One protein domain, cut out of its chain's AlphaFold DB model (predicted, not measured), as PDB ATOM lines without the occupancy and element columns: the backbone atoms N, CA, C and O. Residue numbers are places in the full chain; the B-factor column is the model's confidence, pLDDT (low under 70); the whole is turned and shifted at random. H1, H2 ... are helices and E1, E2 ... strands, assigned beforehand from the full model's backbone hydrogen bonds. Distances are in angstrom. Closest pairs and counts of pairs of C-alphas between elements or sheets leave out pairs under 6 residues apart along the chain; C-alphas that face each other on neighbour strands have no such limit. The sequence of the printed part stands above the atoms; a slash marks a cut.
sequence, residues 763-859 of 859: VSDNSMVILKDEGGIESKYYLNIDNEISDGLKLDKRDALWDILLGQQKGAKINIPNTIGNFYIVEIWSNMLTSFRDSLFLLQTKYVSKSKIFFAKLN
ATOM      1  N   VAL A 763      40.227   4.622  31.827       91.19
ATOM      2  CA  VAL A 763      40.982   3.973  30.756       91.19
ATOM      3  C   VAL A 763      40.163   2.814  30.195       91.19
ATOM      4  O   VAL A 763      39.642   1.986  30.943       91.19
ATOM      5  N   SER A 764      40.068   2.745  28.873       89.44
ATOM      6  CA  SER A 764      39.409   1.664  28.139       89.44
ATOM      7  C   SER A 764      40.284   1.182  26.987       89.44
ATOM      8  O   SER A 764      41.257   1.844  26.614       89.44
ATOM      9  N   ASP A 765      39.879   0.089  26.347       86.50
ATOM     10  CA  ASP A 765      40.348  -0.249  25.003       86.50
ATOM     11  C   ASP A 765      40.197   0.986  24.083       86.50
ATOM     12  O   ASP A 765      39.208   1.727  24.175       86.50
ATOM     13  N   ASN A 766      41.184   1.221  23.211       87.06
ATOM     14  CA  ASN A 766      41.271   2.365  22.292       87.06
ATOM     15  C   ASN A 766      41.411   3.743  22.968       87.06
ATOM     16  O   ASN A 766      40.988   4.752  22.400       87.06
ATOM     17  N   SER A 767      41.997   3.818  24.164       91.31
ATOM     18  CA  SER A 767      42.295   5.093  24.834       91.31
ATOM     19  C   SER A 767      43.794   5.377  24.906       91.31
ATOM     20  O   SER A 767      44.608   4.461  25.010       91.31
ATOM     21  N   MET A 768      44.164   6.656  24.831       92.44
ATOM     22  CA  MET A 768      45.532   7.117  25.081       92.44
ATOM     23  C   MET A 768      45.626   7.625  26.516       92.44
ATOM     24  O   MET A 768      44.869   8.506  26.921       92.44
ATOM     25  N   VAL A 769      46.567   7.086  27.277       93.88
ATOM     26  CA  VAL A 769      46.805   7.415  28.681       93.88
ATOM     27  C   VAL A 769      48.064   8.254  28.786       93.88
ATOM     28  O   VAL A 769      49.126   7.854  28.311       93.88
ATOM     29  N   ILE A 770      47.953   9.405  29.443       94.06
ATOM     30  CA  ILE A 770      49.100  10.253  29.757       94.06
ATOM     31  C   ILE A 770      49.457  10.059  31.217       94.06
ATOM     32  O   ILE A 770      48.694  10.427  32.117       94.06
ATOM     33  N   LEU A 771      50.628   9.472  31.432       92.69
ATOM     34  CA  LEU A 771      51.241   9.313  32.738       92.69
ATOM     35  C   LEU A 771      52.221  10.447  32.977       92.69
ATOM     36  O   LEU A 771      53.009  10.783  32.099       92.69
ATOM     37  N   LYS A 772      52.188  11.000  34.183       93.31
ATOM     38  CA  LYS A 772      53.143  12.001  34.640       93.31
ATOM     39  C   LYS A 772      53.906  11.461  35.836       93.31
ATOM     40  O   LYS A 772      53.279  10.962  36.773       93.31
ATOM     41  N   ASP A 773      55.229  11.525  35.785       90.00
ATOM     42  CA  ASP A 773      56.072  11.160  36.922       90.00
ATOM     43  C   ASP A 773      56.144  12.292  37.966       90.00
ATOM     44  O   ASP A 773      55.642  13.403  37.761       90.00
ATOM     45  N   GLU A 774      56.773  12.017  39.112       84.31
ATOM     46  CA  GLU A 774      56.977  13.004  40.188       84.31
ATOM     47  C   GLU A 774      57.874  14.186  39.766       84.31
ATOM     48  O   GLU A 774      57.814  15.251  40.383       84.31
ATOM     49  N   GLY A 775      58.676  14.025  38.706       80.81
ATOM     50  CA  GLY A 775      59.498  15.076  38.097       80.81
ATOM     51  C   GLY A 775      58.742  15.951  37.091       80.81
ATOM     52  O   GLY A 775      59.278  16.958  36.628       80.81
ATOM     53  N   GLY A 776      57.495  15.602  36.765       83.38
ATOM     54  CA  GLY A 776      56.647  16.321  35.823       83.38
ATOM     55  C   GLY A 776      56.831  15.926  34.354       83.38
ATOM     56  O   GLY A 776      56.281  16.615  33.493       83.38
ATOM     57  N   ILE A 777      57.557  14.847  34.054       87.38
ATOM     58  CA  ILE A 777      57.751  14.329  32.693       87.38
ATOM     59  C   ILE A 777      56.534  13.489  32.296       87.38
ATOM     60  O   ILE A 777      56.061  12.652  33.066       87.38
ATOM     61  N   GLU A 778      56.025  13.718  31.085       91.62
ATOM     62  CA  GLU A 778      54.846  13.031  30.557       91.62
ATOM     63  C   GLU A 778      55.233  11.891  29.608       91.62
ATOM     64  O   GLU A 778      56.076  12.047  28.729       91.62
ATOM     65  N   SER A 779      54.591  10.738  29.784       89.75
ATOM     66  CA  SER A 779      54.714   9.546  28.941       89.75
ATOM     67  C   SER A 779      53.333   9.143  28.431       89.75
ATOM     68  O   SER A 779      52.367   9.132  29.195       89.75
ATOM     69  N   LYS A 780      53.234   8.811  27.142       93.50
ATOM     70  CA  LYS A 780      51.967   8.509  26.464       93.50
ATOM     71  C   LYS A 780      51.891   7.031  26.106       93.50
ATOM     72  O   LYS A 780      52.799   6.520  25.454       93.50
ATOM     73  N   TYR A 781      50.805   6.378  26.501       92.38
ATOM     74  CA  TYR A 781      50.557   4.962  26.244       92.38
ATOM     75  C   TYR A 781      49.194   4.775  25.588       92.38
ATOM     76  O   TYR A 781      48.169   5.112  26.176       92.38
ATOM     77  N   TYR A 782      49.168   4.229  24.378       93.19
ATOM     78  CA  TYR A 782      47.948   3.996  23.620       93.19
ATOM     79  C   TYR A 782      47.542   2.533  23.712       93.19
ATOM     80  O   TYR A 782      48.253   1.646  23.239       93.19
ATOM     81  N   LEU A 783      46.384   2.280  24.317       91.69
ATOM     82  CA  LEU A 783      45.828   0.940  24.486       91.69
ATOM     83  C   LEU A 783      45.103   0.504  23.207       91.69
ATOM     84  O   LEU A 783      43.888   0.294  23.190       91.69
ATOM     85  N   ASN A 784      45.867   0.415  22.121       85.31
ATOM     86  CA  ASN A 784      45.508  -0.193  20.847       85.31
ATOM     87  C   ASN A 784      46.800  -0.364  20.027       85.31
ATOM     88  O   ASN A 784      47.511   0.609  19.775       85.31
ATOM     89  N   ILE A 785      47.097  -1.601  19.622       82.31
ATOM     90  CA  ILE A 785      48.280  -1.914  18.812       82.31
ATOM     91  C   ILE A 785      48.013  -1.890  17.302       82.31
ATOM     92  O   ILE A 785      48.938  -1.658  16.525       82.31
ATOM     93  N   ASP A 786      46.757  -2.088  16.906       78.31
ATOM     94  CA  ASP A 786      46.317  -2.222  15.514       78.31
ATOM     95  C   ASP A 786      46.294  -0.876  14.769       78.31
ATOM     96  O   ASP A 786      46.340  -0.839  13.543       78.31
ATOM     97  N   ASN A 787      46.237   0.238  15.501       83.31
ATOM     98  CA  ASN A 787      46.218   1.585  14.941       83.31
ATOM     99  C   ASN A 787      47.588   2.257  15.042       83.31
ATOM    100  O   ASN A 787      48.179   2.336  16.120       83.31
ATOM    101  N   GLU A 788      48.052   2.835  13.936       85.56
ATOM    102  CA  GLU A 788      49.285   3.618  13.931       85.56
ATOM    103  C   GLU A 788      49.143   4.969  14.649       85.56
ATOM    104  O   GLU A 788      48.125   5.670  14.536       85.56
ATOM    105  N   ILE A 789      50.203   5.314  15.388       87.44
ATOM    106  CA  ILE A 789      50.410   6.592  16.072       87.44
ATOM    107  C   ILE A 789      51.881   7.006  15.944       87.44
ATOM    108  O   ILE A 789      52.785   6.174  15.929       87.44
ATOM    109  N   SER A 790      52.114   8.308  15.891       84.81
ATOM    110  CA  SER A 790      53.420   8.948  15.737       84.81
ATOM    111  C   SER A 790      53.961   9.547  17.040       84.81
ATOM    112  O   SER A 790      55.139   9.893  17.111       84.81
ATOM    113  N   ASP A 791      53.122   9.639  18.080       82.19
ATOM    114  CA  ASP A 791      53.453  10.225  19.383       82.19
ATOM    115  C   ASP A 791      52.895   9.368  20.539       82.19
ATOM    116  O   ASP A 791      51.709   9.430  20.876       82.19
ATOM    117  N   GLY A 792      53.769   8.553  21.141       85.19
ATOM    118  CA  GLY A 792      53.463   7.648  22.257       85.19
ATOM    119  C   GLY A 792      53.828   6.185  21.989       85.19
ATOM    120  O   GLY A 792      54.267   5.823  20.899       85.19
ATOM    121  N   LEU A 793      53.659   5.332  23.001       88.38
ATOM    122  CA  LEU A 793      53.905   3.888  22.927       88.38
ATOM    123  C   LEU A 793      52.587   3.123  22.774       88.38
ATOM    124  O   LEU A 793      51.677   3.293  23.582       88.38
ATOM    125  N   LYS A 794      52.491   2.257  21.763       92.44
ATOM    126  CA  LYS A 794      51.356   1.338  21.580       92.44
ATOM    127  C   LYS A 794      51.489   0.150  22.530       92.44
ATOM    128  O   LYS A 794      52.567  -0.432  22.625       92.44
ATOM    129  N   LEU A 795      50.402  -0.223  23.198       89.81
ATOM    130  CA  LEU A 795      50.345  -1.390  24.077       89.81
ATOM    131  C   LEU A 795      49.509  -2.504  23.432       89.81
ATOM    132  O   LEU A 795      48.431  -2.252  22.898       89.81
ATOM    133  N   ASP A 796      50.009  -3.739  23.502       85.75
ATOM    134  CA  ASP A 796      49.267  -4.961  23.159       85.75
ATOM    135  C   ASP A 796      48.443  -5.421  24.373       85.75
ATOM    136  O   ASP A 796      48.841  -5.190  25.514       85.75
ATOM    137  N   LYS A 797      47.336  -6.142  24.155       87.69
ATOM    138  CA  LYS A 797      46.527  -6.728  25.244       87.69
ATOM    139  C   LYS A 797      47.298  -7.700  26.147       87.69
ATOM    140  O   LYS A 797      46.834  -8.013  27.233       87.69
ATOM    141  N   ARG A 798      48.439  -8.216  25.688       86.62
ATOM    142  CA  ARG A 798      49.343  -9.102  26.435       86.62
ATOM    143  C   ARG A 798      50.406  -8.339  27.228       86.62
ATOM    144  O   ARG A 798      51.171  -8.975  27.952       86.62
ATOM    145  N   ASP A 799      50.510  -7.020  27.063       87.06
ATOM    146  CA  ASP A 799      51.463  -6.208  27.813       87.06
ATOM    147  C   ASP A 799      51.032  -6.124  29.284       87.06
ATOM    148  O   ASP A 799      49.883  -5.814  29.587       87.06
ATOM    149  N   ALA A 800      51.951  -6.364  30.220       86.81
ATOM    150  CA  ALA A 800      51.641  -6.286  31.646       86.81
ATOM    151  C   ALA A 800      51.140  -4.888  32.059       86.81
ATOM    152  O   ALA A 800      50.351  -4.762  32.995       86.81
ATOM    153  N   LEU A 801      51.578  -3.835  31.359       88.94
ATOM    154  CA  LEU A 801      51.116  -2.473  31.601       88.94
ATOM    155  C   LEU A 801      49.676  -2.248  31.112       88.94
ATOM    156  O   LEU A 801      48.982  -1.401  31.676       88.94
ATOM    157  N   TRP A 802      49.200  -3.016  30.125       91.56
ATOM    158  CA  TRP A 802      47.814  -2.952  29.654       91.56
ATOM    159  C   TRP A 802      46.839  -3.250  30.792       91.56
ATOM    160  O   TRP A 802      45.985  -2.421  31.109       91.56
ATOM    161  N   ASP A 803      47.013  -4.397  31.453       89.00
ATOM    162  CA  ASP A 803      46.138  -4.841  32.545       89.00
ATOM    163  C   ASP A 803      46.201  -3.904  33.758       89.00
ATOM    164  O   ASP A 803      45.208  -3.720  34.462       89.00
ATOM    165  N   ILE A 804      47.359  -3.278  33.994       90.75
ATOM    166  CA  ILE A 804      47.541  -2.300  35.072       90.75
ATOM    167  C   ILE A 804      46.755  -1.013  34.791       90.75
ATOM    168  O   ILE A 804      46.173  -0.434  35.713       90.75
ATOM    169  N   LEU A 805      46.771  -0.545  33.541       92.44
ATOM    170  CA  LEU A 805      46.139   0.711  33.141       92.44
ATOM    171  C   LEU A 805      44.636   0.568  32.901       92.44
ATOM    172  O   LEU A 805      43.898   1.515  33.174       92.44
ATOM    173  N   LEU A 806      44.168  -0.578  32.407       93.25
ATOM    174  CA  LEU A 806      42.771  -0.778  32.028       93.25
ATOM    175  C   LEU A 806      41.815  -0.538  33.213       93.25
ATOM    176  O   LEU A 806      42.005  -1.046  34.316       93.25
ATOM    177  N   GLY A 807      40.766   0.259  32.992       91.38
ATOM    178  CA  GLY A 807      39.761   0.598  34.005       91.38
ATOM    179  C   GLY A 807      40.188   1.654  35.034       91.38
ATOM    180  O   GLY A 807      39.341   2.121  35.799       91.38
ATOM    181  N   GLN A 808      41.456   2.081  35.047       94.31
ATOM    182  CA  GLN A 808      41.940   3.113  35.969       94.31
ATOM    183  C   GLN A 808      41.319   4.479  35.666       94.31
ATOM    184  O   GLN A 808      40.995   4.791  34.523       94.31
ATOM    185  N   GLN A 809      41.157   5.315  36.691       93.75
ATOM    186  CA  GLN A 809      40.562   6.647  36.553       93.75
ATOM    187  C   GLN A 809      41.621   7.746  36.476       93.75
ATOM    188  O   GLN A 809      42.752   7.590  36.942       93.75
ATOM    189  N   LYS A 810      41.241   8.904  35.932       91.25
ATOM    190  CA  LYS A 810      42.081  10.107  35.995       91.25
ATOM    191  C   LYS A 810      42.451  10.424  37.453       91.25
ATOM    192  O   LYS A 810      41.593  10.445  38.330       91.25
ATOM    193  N   GLY A 811      43.733  10.686  37.698       88.94
ATOM    194  CA  GLY A 811      44.313  10.905  39.023       88.94
ATOM    195  C   GLY A 811      44.804   9.632  39.721       88.94
ATOM    196  O   GLY A 811      45.429   9.739  40.776       88.94
ATOM    197  N   ALA A 812      44.564   8.441  39.155       91.25
ATOM    198  CA  ALA A 812      45.056   7.192  39.725       91.25
ATOM    199  C   ALA A 812      46.588   7.146  39.740       91.25
ATOM    200  O   ALA A 812      47.257   7.565  38.790       91.25
ATOM    201  N   LYS A 813      47.121   6.606  40.836       91.38
ATOM    202  CA  LYS A 813      48.544   6.333  41.021       91.38
ATOM    203  C   LYS A 813      48.868   4.960  40.433       91.38
ATOM    204  O   LYS A 813      48.332   3.957  40.897       91.38
ATOM    205  N   ILE A 814      49.751   4.925  39.444       91.06
ATOM    206  CA  ILE A 814      50.148   3.735  38.692       91.06
ATOM    207  C   ILE A 814      51.567   3.331  39.077       91.06
ATOM    208  O   ILE A 814      52.476   4.162  39.129       91.06
ATOM    209  N   ASN A 815      51.747   2.039  39.341       83.69
ATOM    210  CA  ASN A 815      53.051   1.441  39.583       83.69
ATOM    211  C   ASN A 815      53.464   0.654  38.337       83.69
ATOM    212  O   ASN A 815      52.890  -0.398  38.057       83.69
ATOM    213  N   ILE A 816      54.408   1.195  37.566       82.62
ATOM    214  CA  ILE A 816      54.883   0.558  36.337       82.62
ATOM    215  C   ILE A 816      55.972  -0.464  36.715       82.62
ATOM    216  O   ILE A 816      56.948  -0.090  37.377       82.62
ATOM    217  N   PRO A 817      55.855  -1.742  36.306       74.38
ATOM    218  CA  PRO A 817      56.855  -2.764  36.608       74.38
ATOM    219  C   PRO A 817      58.260  -2.354  36.145       74.38
ATOM    220  O   PRO A 817      58.427  -1.826  35.049       74.38
ATOM    221  N   ASN A 818      59.278  -2.634  36.963       73.94
ATOM    222  CA  ASN A 818      60.694  -2.364  36.666       73.94
ATOM    223  C   ASN A 818      61.065  -0.875  36.481       73.94
ATOM    224  O   ASN A 818      62.103  -0.579  35.892       73.94
ATOM    225  N   THR A 819      60.271   0.061  37.013       75.69
ATOM    226  CA  THR A 819      60.611   1.497  37.045       75.69
ATOM    227  C   THR A 819      60.690   2.037  38.473       75.69
ATOM    228  O   THR A 819      60.086   1.492  39.395       75.69
ATOM    229  N   ILE A 820      61.486   3.094  38.669       71.75
ATOM    230  CA  ILE A 820      61.660   3.767  39.963       71.75
ATOM    231  C   ILE A 820      60.851   5.064  39.931       71.75
ATOM    232  O   ILE A 820      61.147   5.947  39.130       71.75
ATOM    233  N   GLY A 821      59.863   5.188  40.817       75.69
ATOM    234  CA  GLY A 821      59.027   6.386  40.947       75.69
ATOM    235  C   GLY A 821      57.535   6.084  40.839       75.69
ATOM    236  O   GLY A 821      57.127   4.987  40.461       75.69
ATOM    237  N   ASN A 822      56.708   7.057  41.216       82.56
ATOM    238  CA  ASN A 822      55.258   6.958  41.108       82.56
ATOM    239  C   ASN A 822      54.763   7.697  39.864       82.56
ATOM    240  O   ASN A 822      55.176   8.830  39.618       82.56
ATOM    241  N   PHE A 823      53.832   7.089  39.132       91.62
ATOM    242  CA  PHE A 823      53.199   7.708  37.969       91.62
ATOM    243  C   PHE A 823      51.747   8.043  38.277       91.62
ATOM    244  O   PHE A 823      51.067   7.297  38.980       91.62
ATOM    245  N   TYR A 824      51.252   9.149  37.734       92.31
ATOM    246  CA  TYR A 824      49.864   9.572  37.892       92.31
ATOM    247  C   TYR A 824      49.206   9.729  36.529       92.31
ATOM    248  O   TYR A 824      49.768  10.366  35.637       92.31
ATOM    249  N   ILE A 825      47.998   9.186  36.373       92.94
ATOM    250  CA  ILE A 825      47.194   9.428  35.171       92.94
ATOM    251  C   ILE A 825      46.716  10.880  35.194       92.94
ATOM    252  O   ILE A 825      45.844  11.237  35.989       92.94
ATOM    253  N   VAL A 826      47.250  11.724  34.314       92.50
ATOM    254  CA  VAL A 826      46.856  13.142  34.218       92.50
ATOM    255  C   VAL A 826      45.747  13.364  33.195       92.50
ATOM    256  O   VAL A 826      44.820  14.143  33.443       92.50
ATOM    257  N   GLU A 827      45.781  12.638  32.079       92.25
ATOM    258  CA  GLU A 827      44.757  12.691  31.038       92.25
ATOM    259  C   GLU A 827      44.510  11.308  30.437       92.25
ATOM    260  O   GLU A 827      45.405  10.467  30.375       92.25
ATOM    261  N   ILE A 828      43.274  11.096  29.985       92.62
ATOM    262  CA  ILE A 828      42.866   9.914  29.230       92.62
ATOM    263  C   ILE A 828      42.136  10.438  27.999       92.62
ATOM    264  O   ILE A 828      41.078  11.061  28.124       92.62
ATOM    265  N   TRP A 829      42.718  10.265  26.821       91.19
ATOM    266  CA  TRP A 829      42.130  10.714  25.565       91.19
ATOM    267  C   TRP A 829      41.350   9.576  24.926       91.19
ATOM    268  O   TRP A 829      41.774   8.419  24.943       91.19
ATOM    269  N   SER A 830      40.217   9.913  24.316       87.31
ATOM    270  CA  SER A 830      39.519   8.968  23.456       87.31
ATOM    271  C   SER A 830      40.332   8.665  22.198       87.31
ATOM    272  O   SER A 830      41.214   9.429  21.788       87.31
ATOM    273  N   ASN A 831      39.999   7.553  21.550       85.50
ATOM    274  CA  ASN A 831      40.577   7.152  20.272       85.50
ATOM    275  C   ASN A 831      40.554   8.281  19.225       85.50
ATOM    276  O   ASN A 831      41.530   8.550  18.523       85.50
ATOM    277  N   MET A 832      39.419   8.979  19.167       81.56
ATOM    278  CA  MET A 832      39.164  10.053  18.216       81.56
ATOM    279  C   MET A 832      40.046  11.276  18.487       81.56
ATOM    280  O   MET A 832      40.681  11.780  17.560       81.56
ATOM    281  N   LEU A 833      40.168  11.707  19.750       85.50
ATOM    282  CA  LEU A 833      41.083  12.796  20.110       85.50
ATOM    283  C   LEU A 833      42.539  12.420  19.824       85.50
ATOM    284  O   LEU A 833      43.297  13.235  19.299       85.50
ATOM    285  N   THR A 834      42.915  11.189  20.166       89.00
ATOM    286  CA  THR A 834      44.259  10.658  19.912       89.00
ATOM    287  C   THR A 834      44.591  10.763  18.430       89.00
ATOM    288  O   THR A 834      45.601  11.351  18.061       89.00
ATOM    289  N   SER A 835      43.681  10.304  17.574       88.44
ATOM    290  CA  SER A 835      43.865  10.294  16.121       88.44
ATOM    291  C   SER A 835      43.919  11.689  15.506       88.44
ATOM    292  O   SER A 835      44.676  11.918  14.563       88.44
ATOM    293  N   PHE A 836      43.152  12.642  16.043       88.12
ATOM    294  CA  PHE A 836      43.212  14.045  15.629       88.12
ATOM    295  C   PHE A 836      44.552  14.684  15.982       88.12
ATOM    296  O   PHE A 836      45.194  15.273  15.112       88.12
ATOM    297  N   ARG A 837      44.986  14.544  17.240       87.75
ATOM    298  CA  ARG A 837      46.265  15.093  17.712       87.75
ATOM    299  C   ARG A 837      47.441  14.488  16.960       87.75
ATOM    300  O   ARG A 837      48.343  15.220  16.568       87.75
ATOM    301  N   ASP A 838      47.372  13.192  16.703       91.38
ATOM    302  CA  ASP A 838      48.364  12.474  15.921       91.38
ATOM    303  C   ASP A 838      48.434  12.969  14.466       91.38
ATOM    304  O   ASP A 838      49.509  13.316  13.982       91.38
ATOM    305  N   SER A 839      47.291  13.117  13.782       91.44
ATOM    306  CA  SER A 839      47.258  13.715  12.436       91.44
ATOM    307  C   SER A 839      47.841  15.132  12.420       91.44
ATOM    308  O   SER A 839      48.588  15.485  11.511       91.44
ATOM    309  N   LEU A 840      47.531  15.948  13.432       88.75
ATOM    310  CA  LEU A 840      48.089  17.294  13.588       88.75
ATOM    311  C   LEU A 840      49.610  17.265  13.741       88.75
ATOM    312  O   LEU A 840      50.305  18.030  13.073       88.75
ATOM    313  N   PHE A 841      50.120  16.364  14.579       88.94
ATOM    314  CA  PHE A 841      51.551  16.180  14.778       88.94
ATOM    315  C   PHE A 841      52.247  15.764  13.478       88.94
ATOM    316  O   PHE A 841      53.247  16.373  13.101       88.94
ATOM    317  N   LEU A 842      51.694  14.804  12.730       89.94
ATOM    318  CA  LEU A 842      52.232  14.385  11.432       89.94
ATOM    319  C   LEU A 842      52.261  15.521  10.405       89.94
ATOM    320  O   LEU A 842      53.255  15.690   9.697       89.94
ATOM    321  N   LEU A 843      51.210  16.343  10.343       88.00
ATOM    322  CA  LEU A 843      51.187  17.528   9.480       88.00
ATOM    323  C   LEU A 843      52.264  18.552   9.882       88.00
ATOM    324  O   LEU A 843      52.817  19.220   9.007       88.00
ATOM    325  N   GLN A 844      52.586  18.663  11.175       85.00
ATOM    326  CA  GLN A 844      53.605  19.577  11.716       85.00
ATOM    327  C   GLN A 844      55.038  19.048  11.648       85.00
ATOM    328  O   GLN A 844      55.967  19.843  11.768       85.00
ATOM    329  N   THR A 845      55.237  17.740  11.493       85.38
ATOM    330  CA  THR A 845      56.566  17.115  11.606       85.38
ATOM    331  C   THR A 845      56.975  16.369  10.342       85.38
ATOM    332  O   THR A 845      58.032  16.653   9.781       85.38
ATOM    333  N   LYS A 846      56.127  15.466   9.840       86.50
ATOM    334  CA  LYS A 846      56.395  14.631   8.659       86.50
ATOM    335  C   LYS A 846      56.090  15.359   7.350       86.50
ATOM    336  O   LYS A 846      56.869  15.275   6.406       86.50
ATOM    337  N   TYR A 847      54.988  16.112   7.288       87.00
ATOM    338  CA  TYR A 847      54.502  16.730   6.043       87.00
ATOM    339  C   TYR A 847      54.696  18.252   5.959       87.00
ATOM    340  O   TYR A 847      53.999  18.925   5.199       87.00
ATOM    341  N   VAL A 848      55.673  18.796   6.693       79.38
ATOM    342  CA  VAL A 848      55.927  20.246   6.857       79.38
ATOM    343  C   VAL A 848      55.943  21.024   5.541       79.38
ATOM    344  O   VAL A 848      55.428  22.136   5.461       79.38
ATOM    345  N   SER A 849      56.549  20.469   4.489       76.31
ATOM    346  CA  SER A 849      56.658  21.137   3.187       76.31
ATOM    347  C   SER A 849      55.306  21.318   2.491       76.31
ATOM    348  O   SER A 849      55.104  22.346   1.842       76.31
ATOM    349  N   LYS A 850      54.376  20.369   2.665       78.44
ATOM    350  CA  LYS A 850      53.017  20.404   2.106       78.44
ATOM    351  C   LYS A 850      52.040  21.198   2.985       78.44
ATOM    352  O   LYS A 850      51.133  21.843   2.466       78.44
ATOM    353  N   SER A 851      52.247  21.224   4.302       69.25
ATOM    354  CA  SER A 851      51.342  21.849   5.281       69.25
ATOM    355  C   SER A 851      51.568  23.354   5.513       69.25
ATOM    356  O   SER A 851      50.794  23.984   6.238       69.25
ATOM    357  N   LYS A 852      52.557  23.985   4.855       64.19
ATOM    358  CA  LYS A 852      52.809  25.444   4.949       64.19
ATOM    359  C   LYS A 852      51.590  26.314   4.608       64.19
ATOM    360  O   LYS A 852      51.439  27.390   5.177       64.19
ATOM    361  N   ILE A 853      50.717  25.856   3.708       56.56
ATOM    362  CA  ILE A 853      49.476  26.561   3.337       56.56
ATOM    363  C   ILE A 853      48.359  26.309   4.368       56.56
ATOM    364  O   ILE A 853      47.521  27.182   4.590       56.56
ATOM    365  N   PHE A 854      48.358  25.144   5.022       53.69
ATOM    366  CA  PHE A 854      47.347  24.747   6.004       53.69
ATOM    367  C   PHE A 854      47.427  25.597   7.279       53.69
ATOM    368  O   PHE A 854      46.442  26.217   7.678       53.69
ATOM    369  N   PHE A 855      48.621  25.726   7.869       57.31
ATOM    370  CA  PHE A 855      48.817  26.523   9.087       57.31
ATOM    371  C   PHE A 855      48.687  28.035   8.860       57.31
ATOM    372  O   PHE A 855      48.346  28.762   9.787       57.31
ATOM    373  N   ALA A 856      48.875  28.518   7.629       54.47
ATOM    374  CA  ALA A 856      48.642  29.920   7.282       54.47
ATOM    375  C   ALA A 856      47.150  30.313   7.272       54.47
ATOM    376  O   ALA A 856      46.845  31.494   7.392       54.47
ATOM    377  N   LYS A 857      46.225  29.348   7.131       50.62
ATOM    378  CA  LYS A 857      44.765  29.572   7.175       50.62
ATOM    379  C   LYS A 857      44.153  29.432   8.577       50.62
ATOM    380  O   LYS A 857      42.980  29.745   8.742       50.62
ATOM    381  N   LEU A 858      44.915  28.913   9.542       50.00
ATOM    382  CA  LEU A 858      44.485  28.697  10.931       50.00
ATOM    383  C   LEU A 858      44.891  29.833  11.884       50.00
ATOM    384  O   LEU A 858      44.441  29.826  13.027       50.00
ATOM    385  N   ASN A 859      45.728  30.768  11.418       36.34
ATOM    386  CA  ASN A 859      46.152  31.965  12.149       36.34
ATOM    387  C   ASN A 859      45.236  33.160  11.898       36.34
ATOM    388  O   ASN A 859      44.863  33.373  10.721       36.34
TER     389      ASN A 859
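This is residues 763 to 859 of the 859 residues of an uncharacterized protein of Sphingobacterium puteale (UniProt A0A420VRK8). A small twisted sheet, with long loops and the short helix H1 around it, makes a head, and H2 then H3 run out from it as an arm. The 97 printed residues, under half in named elements, are of mixed class: E1 E2 H1 E3 H2 H3, antiparallel sheet E2 E1 E3. The whole is only just loose, close to compact: radius of gyration of the C-alphas 15.3 A, spans 44 by 30 by 21 A.

E1, residues 768 to 773, and E2, residues 778 to 782, form a hairpin; N 771 and O 779 are 2.9 A apart. H1, residues 800 to 805, only grazes the sheet. E3, residues 823 to 829, is antiparallel to E1; N 770 and O 827 are 2.9 A apart. H2, residues 831 to 845, only grazes the sheet. H3, residues 848 to 856, is close to H2 but not clearly touching; the closest C-alphas, Leu 843 and Ser 851, are 6.0 A apart. H3 has 2 of 5 O i to N i+4 pairs within hydrogen-bond range and 1 of 6 O i to N i+3 pairs.

E1 begins at C-alpha 768 (45.532, 7.117, 25.081); H3 ends at C-alpha 856 (48.642, 29.920, 7.282). H2 is 20.7 A long.

The printed part has no cut. Links E2 to H1 and H1 to E3 are long. Residues 851 to 859 have pLDDT under 70.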